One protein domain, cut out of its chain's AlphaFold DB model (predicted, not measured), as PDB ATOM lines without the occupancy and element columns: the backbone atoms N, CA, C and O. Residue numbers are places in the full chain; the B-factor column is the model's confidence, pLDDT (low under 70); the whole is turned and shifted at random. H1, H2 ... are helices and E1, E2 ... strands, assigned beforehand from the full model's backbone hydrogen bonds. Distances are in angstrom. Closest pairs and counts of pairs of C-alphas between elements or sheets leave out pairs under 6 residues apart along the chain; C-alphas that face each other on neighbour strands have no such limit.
ATOM      1  N   GLY A  62      58.453  23.518  11.672       93.62
ATOM      2  CA  GLY A  62      57.231  23.700  10.913       93.62
ATOM      3  C   GLY A  62      55.956  23.433  11.711       93.62
ATOM      4  O   GLY A  62      54.893  23.558  11.118       93.62
ATOM      5  N   ASN A  63      55.985  23.134  13.009       96.69
ATOM      6  CA  ASN A  63      54.799  23.303  13.851       96.69
ATOM      7  C   ASN A  63      54.536  24.798  14.085       96.69
ATOM      8  O   ASN A  63      55.458  25.596  14.219       96.69
ATOM      9  N   THR A  64      53.267  25.198  14.093       96.00
ATOM     10  CA  THR A  64      52.842  26.569  14.399       96.00
ATOM     11  C   THR A  64      51.638  26.549  15.323       96.00
ATOM     12  O   THR A  64      50.698  25.781  15.119       96.00
ATOM     13  N   ALA A  65      51.659  27.417  16.326       95.50
ATOM     14  CA  ALA A  65      50.550  27.645  17.233       95.50
ATOM     15  C   ALA A  65      50.298  29.146  17.384       95.50
ATOM     16  O   ALA A  65      51.235  29.940  17.317       95.50
ATOM     17  N   GLN A  66      49.036  29.539  17.552       92.75
ATOM     18  CA  GLN A  66      48.665  30.950  17.663       92.75
ATOM     19  C   GLN A  66      47.424  31.136  18.536       92.75
ATOM     20  O   GLN A  66      46.478  30.351  18.460       92.75
ATOM     21  N   ILE A  67      47.429  32.204  19.335       91.56
ATOM     22  CA  ILE A  67      46.272  32.689  20.090       91.56
ATOM     23  C   ILE A  67      45.743  33.938  19.382       91.56
ATOM     24  O   ILE A  67      46.462  34.923  19.209       91.56
ATOM     25  N   PHE A  68      44.479  33.905  18.979       92.31
ATOM     26  CA  PHE A  68      43.771  35.055  18.432       92.31
ATOM     27  C   PHE A  68      43.045  35.765  19.565       92.31
ATOM     28  O   PHE A  68      42.211  35.164  20.241       92.31
ATOM     29  N   VAL A  69      43.355  37.045  19.764       91.44
ATOM     30  CA  VAL A  69      42.794  37.868  20.840       91.44
ATOM     31  C   VAL A  69      41.968  38.997  20.239       91.44
ATOM     32  O   VAL A  69      42.458  39.757  19.400       91.44
ATOM     33  N   ASP A  70      40.726  39.136  20.698       92.75
ATOM     34  CA  ASP A  70      39.947  40.350  20.488       92.75
ATOM     35  C   ASP A  70      40.561  41.459  21.348       92.75
ATOM     36  O   ASP A  70      40.385  41.495  22.567       92.75
ATOM     37  N   LYS A  71      41.305  42.365  20.707       91.25
ATOM     38  CA  LYS A  71      42.008  43.460  21.390       91.25
ATOM     39  C   LYS A  71      41.062  44.454  22.064       91.25
ATOM     40  O   LYS A  71      41.472  45.085  23.032       91.25
ATOM     41  N   ALA A  72      39.830  44.609  21.574       92.31
ATOM     42  CA  ALA A  72      38.867  45.539  22.158       92.31
ATOM     43  C   ALA A  72      38.299  44.999  23.476       92.31
ATOM     44  O   ALA A  72      38.037  45.766  24.399       92.31
ATOM     45  N   ARG A  73      38.123  43.675  23.567       88.56
ATOM     46  CA  ARG A  73      37.597  43.000  24.764       88.56
ATOM     47  C   ARG A  73      38.685  42.444  25.681       88.56
ATOM     48  O   ARG A  73      38.400  42.155  26.836       88.56
ATOM     49  N   GLY A  74      39.905  42.279  25.177       85.94
ATOM     50  CA  GLY A  74      41.004  41.631  25.893       85.94
ATOM     51  C   GLY A  74      40.784  40.131  26.102       85.94
ATOM     52  O   GLY A  74      41.285  39.574  27.074       85.94
ATOM     53  N   VAL A  75      40.010  39.475  25.227       86.81
ATOM     54  CA  VAL A  75      39.626  38.062  25.380       86.81
ATOM     55  C   VAL A  75      40.143  37.252  24.196       86.81
ATOM     56  O   VAL A  75      40.011  37.665  23.043       86.81
ATOM     57  N   ALA A  76      40.733  36.089  24.472       88.81
ATOM     58  CA  ALA A  76      41.077  35.129  23.432       88.81
ATOM     59  C   ALA A  76      39.795  34.583  22.772       88.81
ATOM     60  O   ALA A  76      38.820  34.260  23.442       88.81
ATOM     61  N   VAL A  77      39.773  34.528  21.443       91.69
ATOM     62  CA  VAL A  77      38.607  34.091  20.654       91.69
ATOM     63  C   VAL A  77      38.858  32.774  19.934       91.69
ATOM     64  O   VAL A  77      37.920  32.027  19.674       91.69
ATOM     65  N   ALA A  78      40.120  32.463  19.642       91.19
ATOM     66  CA  ALA A  78      40.513  31.194  19.055       91.19
ATOM     67  C   ALA A  78      41.957  30.853  19.424       91.19
ATOM     68  O   ALA A  78      42.802  31.733  19.570       91.19
ATOM     69  N   VAL A  79      42.234  29.559  19.522       92.25
ATOM     70  CA  VAL A  79      43.585  29.016  19.648       92.25
ATOM     71  C   VAL A  79      43.757  27.978  18.553       92.25
ATOM     72  O   VAL A  79      42.916  27.092  18.406       92.25
ATOM     73  N   THR A  80      44.823  28.090  17.769       92.88
ATOM     74  CA  THR A  80      45.098  27.175  16.657       92.88
ATOM     75  C   THR A  80      46.387  26.414  16.896       92.88
ATOM     76  O   THR A  80      47.388  27.019  17.275       92.88
ATOM     77  N   LEU A  81      46.373  25.116  16.595       93.12
ATOM     78  CA  LEU A  81      47.559  24.269  16.506       93.12
ATOM     79  C   LEU A  81      47.632  23.693  15.094       93.12
ATOM     80  O   LEU A  81      46.658  23.132  14.594       93.12
ATOM     81  N   GLN A  82      48.781  23.833  14.449       92.94
ATOM     82  CA  GLN A  82      49.023  23.341  13.100       92.94
ATOM     83  C   GLN A  82      50.373  22.642  13.066       92.94
ATOM     84  O   GLN A  82      51.422  23.284  13.128       92.94
ATOM     85  N   SER A  83      50.362  21.316  12.957       93.56
ATOM     86  CA  SER A  83      51.612  20.577  12.815       93.56
ATOM     87  C   SER A  83      52.210  20.764  11.421       93.56
ATOM     88  O   SER A  83      51.507  21.070  10.449       93.56
ATOM     89  N   ALA A  84      53.510  20.507  11.287       93.94
ATOM     90  CA  ALA A  84      54.171  20.476   9.986       93.94
ATOM     91  C   ALA A  84      53.488  19.482   9.025       93.94
ATOM     92  O   ALA A  84      53.342  19.750   7.833       93.94
ATOM     93  N   GLY A  85      53.023  18.343   9.556       90.75
ATOM     94  CA  GLY A  85      52.258  17.346   8.809       90.75
ATOM     95  C   GLY A  85      50.927  17.889   8.292       90.75
ATOM     96  O   GLY A  85      50.651  17.750   7.107       90.75
ATOM     97  N   MET A  86      50.148  18.569   9.142       89.62
ATOM     98  CA  MET A  86      48.877  19.190   8.738       89.62
ATOM     99  C   MET A  86      49.071  20.184   7.593       89.62
ATOM    100  O   MET A  86      48.321  20.152   6.621       89.62
ATOM    101  N   LYS A  87      50.111  21.025   7.670       90.75
ATOM    102  CA  LYS A  87      50.423  21.996   6.612       90.75
ATOM    103  C   LYS A  87      50.829  21.325   5.304       90.75
ATOM    104  O   LYS A  87      50.352  21.738   4.252       90.75
ATOM    105  N   ARG A  88      51.649  20.268   5.356       90.50
ATOM    106  CA  ARG A  88      52.002  19.484   4.159       90.50
ATOM    107  C   ARG A  88      50.787  18.802   3.540       90.50
ATOM    108  O   ARG A  88      50.616  18.881   2.331       90.50
ATOM    109  N   SER A  89      49.940  18.173   4.354       87.06
ATOM    110  CA  SER A  89      48.723  17.519   3.868       87.06
ATOM    111  C   SER A  89      47.780  18.516   3.206       87.06
ATOM    112  O   SER A  89      47.293  18.247   2.116       87.06
ATOM    113  N   PHE A  90      47.565  19.681   3.820       86.62
ATOM    114  CA  PHE A  90      46.721  20.725   3.242       86.62
ATOM    115  C   PHE A  90      47.306  21.305   1.945       86.62
ATOM    116  O   PHE A  90      46.570  21.533   0.993       86.62
ATOM    117  N   ALA A  91      48.627  21.500   1.876       87.50
ATOM    118  CA  ALA A  91      49.293  21.948   0.652       87.50
ATOM    119  C   ALA A  91      49.185  20.927  -0.496       87.50
ATOM    120  O   ALA A  91      49.088  21.328  -1.651       87.50
ATOM    121  N   ALA A  92      49.203  19.627  -0.185       86.81
ATOM    122  CA  ALA A  92      49.051  18.561  -1.176       86.81
ATOM    123  C   ALA A  92      47.591  18.349  -1.607       86.81
ATOM    124  O   ALA A  92      47.338  18.044  -2.768       86.81
ATOM    125  N   PHE A  93      46.639  18.522  -0.686       84.25
ATOM    126  CA  PHE A  93      45.215  18.258  -0.905       84.25
ATOM    127  C   PHE A  93      44.363  19.423  -0.376       84.25
ATOM    128  O   PHE A  93      43.724  19.304   0.673       84.25
ATOM    129  N   PRO A  94      44.331  20.568  -1.076       80.69
ATOM    130  CA  PRO A  94      43.585  21.740  -0.614       80.69
ATOM    131  C   PRO A  94      42.067  21.599  -0.805       80.69
ATOM    132  O   PRO A  94      41.300  22.432  -0.326       80.69
ATOM    133  N   GLU A  95      41.629  20.576  -1.541       74.69
ATOM    134  CA  GLU A  95      40.319  20.554  -2.194       74.69
ATOM    135  C   GLU A  95      39.161  20.179  -1.270       74.69
ATOM    136  O   GLU A  95      38.031  20.605  -1.503       74.69
ATOM    137  N   VAL A  96      39.419  19.414  -0.203       63.75
ATOM    138  CA  VAL A  96      38.380  19.015   0.753       63.75
ATOM    139  C   VAL A  96      38.914  19.088   2.176       63.75
ATOM    140  O   VAL A  96      39.706  18.251   2.611       63.75
ATOM    141  N   LEU A  97      38.416  20.083   2.913       74.19
ATOM    142  CA  LEU A  97      38.596  20.217   4.352       74.19
ATOM    143  C   LEU A  97      37.239  20.021   5.034       74.19
ATOM    144  O   LEU A  97      36.398  20.919   5.025       74.19
ATOM    145  N   MET A  98      37.002  18.849   5.619       79.19
ATOM    146  CA  MET A  98      35.834  18.659   6.477       79.19
ATOM    147  C   MET A  98      36.122  19.292   7.836       79.19
ATOM    148  O   MET A  98      37.183  19.053   8.415       79.19
ATOM    149  N   VAL A  99      35.179  20.081   8.347       83.75
ATOM    150  CA  VAL A  99      35.245  20.636   9.701       83.75
ATOM    151  C   VAL A  99      34.311  19.831  10.586       83.75
ATOM    152  O   VAL A  99      33.098  19.857  10.392       83.75
ATOM    153  N   ASP A 100      34.875  19.123  11.556       84.50
ATOM    154  CA  ASP A 100      34.117  18.481  12.623       84.50
ATOM    155  C   ASP A 100      34.198  19.331  13.894       84.50
ATOM    156  O   ASP A 100      35.228  19.942  14.185       84.50
ATOM    157  N   SER A 101      33.104  19.398  14.649       84.88
ATOM    158  CA  SER A 101      33.043  20.183  15.884       84.88
ATOM    159  C   SER A 101      32.490  19.344  17.018       84.88
ATOM    160  O   SER A 101      31.498  18.634  16.836       84.88
ATOM    161  N   THR A 102      33.058  19.484  18.213       83.69
ATOM    162  CA  THR A 102      32.478  18.853  19.400       83.69
ATOM    163  C   THR A 102      31.070  19.384  19.658       83.69
ATOM    164  O   THR A 102      30.769  20.546  19.373       83.69
ATOM    165  N   HIS A 103      30.191  18.541  20.205       79.75
ATOM    166  CA  HIS A 103      28.857  18.975  20.629       79.75
ATOM    167  C   HIS A 103      28.958  20.066  21.707       79.75
ATOM    168  O   HIS A 103      28.314  21.108  21.591       79.75
ATOM    169  N   ASP A 104      29.856  19.863  22.676       87.25
ATOM    170  CA  ASP A 104      30.020  20.717  23.852       87.25
ATOM    171  C   ASP A 104      31.255  21.626  23.784       87.25
ATOM    172  O   ASP A 104      32.121  21.503  22.909       87.25
ATOM    173  N   THR A 105      31.326  22.533  24.757       87.88
ATOM    174  CA  THR A 105      32.453  23.432  25.007       87.88
ATOM    175  C   THR A 105      33.274  22.989  26.217       87.88
ATOM    176  O   THR A 105      32.779  22.299  27.109       87.88
ATOM    177  N   ASN A 106      34.528  23.434  26.300       84.50
ATOM    178  CA  ASN A 106      35.323  23.302  27.522       84.50
ATOM    179  C   ASN A 106      34.841  24.263  28.636       84.50
ATOM    180  O   ASN A 106      33.904  25.041  28.450       84.50
ATOM    181  N   CYS A 107      35.508  24.236  29.798       82.56
ATOM    182  CA  CYS A 107      35.181  25.092  30.949       82.56
ATOM    183  C   CYS A 107      35.294  26.601  30.675       82.56
ATOM    184  O   CYS A 107      34.707  27.389  31.407       82.56
ATOM    185  N   ASN A 108      36.014  26.984  29.619       83.25
ATOM    186  CA  ASN A 108      36.227  28.363  29.193       83.25
ATOM    187  C   ASN A 108      35.338  28.739  27.989       83.25
ATOM    188  O   ASN A 108      35.545  29.779  27.373       83.25
ATOM    189  N   GLY A 109      34.353  27.899  27.637       86.81
ATOM    190  CA  GLY A 109      33.382  28.172  26.572       86.81
ATOM    191  C   GLY A 109      33.892  27.925  25.149       86.81
ATOM    192  O   GLY A 109      33.176  28.215  24.193       86.81
ATOM    193  N   TYR A 110      35.091  27.361  24.974       87.12
ATOM    194  CA  TYR A 110      35.617  27.055  23.642       87.12
ATOM    195  C   TYR A 110      35.066  25.739  23.113       87.12
ATOM    196  O   TYR A 110      35.129  24.709  23.790       87.12
ATOM    197  N   LYS A 111      34.600  25.766  21.866       90.25
ATOM    198  CA  LYS A 111      34.293  24.570  21.082       90.25
ATOM    199  C   LYS A 111      35.568  24.067  20.404       90.25
ATOM    200  O   LYS A 111      36.355  24.867  19.901       90.25
ATOM    201  N   LEU A 112      35.775  22.753  20.394       89.44
ATOM    202  CA  LEU A 112      36.893  22.152  19.676       89.44
ATOM    203  C   LEU A 112      36.467  21.888  18.232       89.44
ATOM    204  O   LEU A 112      35.474  21.202  17.992       89.44
ATOM    205  N   PHE A 113      37.246  22.413  17.290       86.81
ATOM    206  CA  PHE A 113      37.111  22.131  15.866       86.81
ATOM    207  C   PHE A 113      38.274  21.253  15.416       86.81
ATOM    208  O   PHE A 113      39.429  21.527  15.748       86.81
ATOM    209  N   SER A 114      37.975  20.206  14.656       83.50
ATOM    210  CA  SER A 114      38.971  19.384  13.985       83.50
ATOM    211  C   SER A 114      38.777  19.473  12.478       83.50
ATOM    212  O   SER A 114      37.658  19.574  11.978       83.50
ATOM    213  N   PHE A 115      39.891  19.486  11.760       81.88
ATOM    214  CA  PHE A 115      39.905  19.603  10.313       81.88
ATOM    215  C   PHE A 115      40.449  18.310   9.724       81.88
ATOM    216  O   PHE A 115      41.534  17.860  10.101       81.88
ATOM    217  N   VAL A 116      39.699  17.717   8.802       79.50
ATOM    218  CA  VAL A 116      40.090  16.497   8.099       79.50
ATOM    219  C   VAL A 116      40.351  16.848   6.648       79.50
ATOM    220  O   VAL A 116      39.475  17.367   5.961       79.50
ATOM    221  N   VAL A 117      41.568  16.556   6.199       80.00
ATOM    222  CA  VAL A 117      41.979  16.694   4.803       80.00
ATOM    223  C   VAL A 117      41.729  15.364   4.098       80.00
ATOM    224  O   VAL A 117      42.174  14.326   4.595       80.00
ATOM    225  N   HIS A 118      41.032  15.389   2.963       71.50
ATOM    226  CA  HIS A 118      40.793  14.203   2.140       71.50
ATOM    227  C   HIS A 118      41.543  14.299   0.804       71.50
ATOM    228  O   HIS A 118      41.457  15.309   0.113       71.50
ATOM    229  N   ASP A 119      42.238  13.226   0.419       73.62
ATOM    230  CA  ASP A 119      42.798  13.062  -0.927       73.62
ATOM    231  C   ASP A 119      41.732  12.451  -1.846       73.62
ATOM    232  O   ASP A 119      41.421  11.261  -1.769       73.62
ATOM    233  N   CYS A 120      41.114  13.274  -2.692       63.00
ATOM    234  CA  CYS A 120      40.117  12.817  -3.663       63.00
ATOM    235  C   CYS A 120      40.735  12.210  -4.938       63.00
ATOM    236  O   CYS A 120      40.006  11.590  -5.713       63.00
ATOM    237  N   PHE A 121      42.052  12.335  -5.143       64.38
ATOM    238  CA  PHE A 121      42.767  11.925  -6.358       64.38
ATOM    239  C   PHE A 121      43.705  10.732  -6.163       64.38
ATOM    240  O   PHE A 121      44.517  10.450  -7.043       64.38
ATOM    241  N   GLY A 122      43.565   9.981  -5.068       60.03
ATOM    242  CA  GLY A 122      44.317   8.757  -4.787       60.03
ATOM    243  C   GLY A 122      44.076   7.604  -5.778       60.03
ATOM    244  O   GLY A 122      43.564   6.552  -5.400       60.03
ATOM    245  N   LYS A 123      44.465   7.780  -7.046       56.34
ATOM    246  CA  LYS A 123      44.861   6.738  -7.998       56.34
ATOM    247  C   LYS A 123      45.928   7.287  -8.946       56.34
ATOM    248  O   LYS A 123      45.608   7.863  -9.978       56.34
ATOM    249  N   VAL A 124      47.182   6.939  -8.672       49.62
ATOM    250  CA  VAL A 124      48.092   6.553  -9.752       49.62
ATOM    251  C   VAL A 124      48.237   5.042  -9.640       49.62
ATOM    252  O   VAL A 124      48.870   4.532  -8.719       49.62
ATOM    253  N   LYS A 125      47.537   4.314 -10.511       49.34
ATOM    254  CA  LYS A 125      47.969   2.966 -10.873       49.34
ATOM    255  C   LYS A 125      49.036   3.151 -11.944       49.34
ATOM    256  O   LYS A 125      48.680   3.611 -13.021       49.34
ATOM    257  N   GLU A 126      50.269   2.778 -11.626       41.00
ATOM    258  CA  GLU A 126      51.143   1.932 -12.450       41.00
ATOM    259  C   GLU A 126      52.255   1.349 -11.572       41.00
ATOM    260  O   GLU A 126      52.868   2.118 -10.799       41.00
TER     261      GLU A 126
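AT A GLANCE: This is residues 62 to 126 of the 126 residues of an uncharacterized protein of Phytophthora rubi (UniProt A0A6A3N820). Two separate two-stranded hairpins, E1 with E2 and E3 with E4, are joined at one end through the short helix H1, while their turns lie toward the other end and the space between the two hairpins is open. After E4 a tail without named elements, residues 118 to 126, runs on past the helix end and makes part of the length. The printed part has 65 residues, with one named helix and four named strands in the order E1, E2, H1, E3, E4; each of the two sheets has two strands, order E1 - E2 and E3 - E4, both antiparallel, and the class is mixed, helices and strands. The whole is only just loose, close to extended, with a radius of gyration of the C-alphas of 15.8 A, and the C-alphas span 56 by 28 by 16 A.

HOW THE PARTS SIT: Strand E1, residues 64 to 70, and strand E2, residues 75 to 82, form a hairpin and are antiparallel neighbours, with 164 degrees between their directions. C-alphas that face each other are those of Thr 64 and Gln 82, 5.2 A apart, and of Asp 70 and Val 75, 5.4 A apart. N 66 and O 80 are within hydrogen-bond range at 3.0 A, and so are N 77 and O 68 at 2.8 A. Helix H1, residues 84 to 92, follows E2 after a tight link of one residue. Every O i to N i+4 pair inside H1 is within hydrogen-bond range. The closest C-alphas of E1 and H1 are those of Thr 64 and Ala 84, 7.6 A apart. Strand E3, residues 97 to 105, and strand E4, residues 111 to 117, form the second hairpin, antiparallel neighbours at 160 degrees. N 98 and O 116 are within hydrogen-bond range at 2.9 A, as are N 114 and O 100 at 2.8 A. E3 bends by 51 degrees at residue 102; C-alphas 102 and 112 face each other at 5.5 A, and the next facing pair is 105 and 111, at 4.5 A. The closest C-alphas of H1 and E4 are those of Phe 90 and Val 117, 6.4 A apart. E1 is apart from E3 and from E4, and E2 is apart from both as well.

IN THESE COORDINATES: E1 begins at C-alpha 64, at (52.842, 26.569, 14.399), and measures 19.8 A to C-alpha 70. E2 runs back over 21.3 A, from Val 75 to Gln 82. H1, from Ala 84 to Ala 92, measures 12.4 A; its last C-alpha is at (49.051, 18.561, -1.176). E3, the longest strand by residues with 9, measures 21.8 A from Leu 97 to Thr 105. E4 measures 19.6 A from Lys 111 to Val 117 and ends at C-alpha 117, at (41.979, 16.694, 4.803).

THE WHOLE: The two C-alphas farthest apart are those of Arg 73 and Glu 126, at 57.1 A, and the outline is only just a rod. The C-alphas of Gly 62 and Glu 126, the first and last printed, are 32.5 A apart. The printed part has no cut and ends at residue 126, the chain's last residue. The four links between named elements are tight. E4 has its centre nearest to the mean of the C-alphas, at 5.2 A, and E1 has its centre farthest from it, at 12.5 A. The mean pLDDT of the printed part is 83.4, and it is under 70 at residue 96 and at residues 120 to 126.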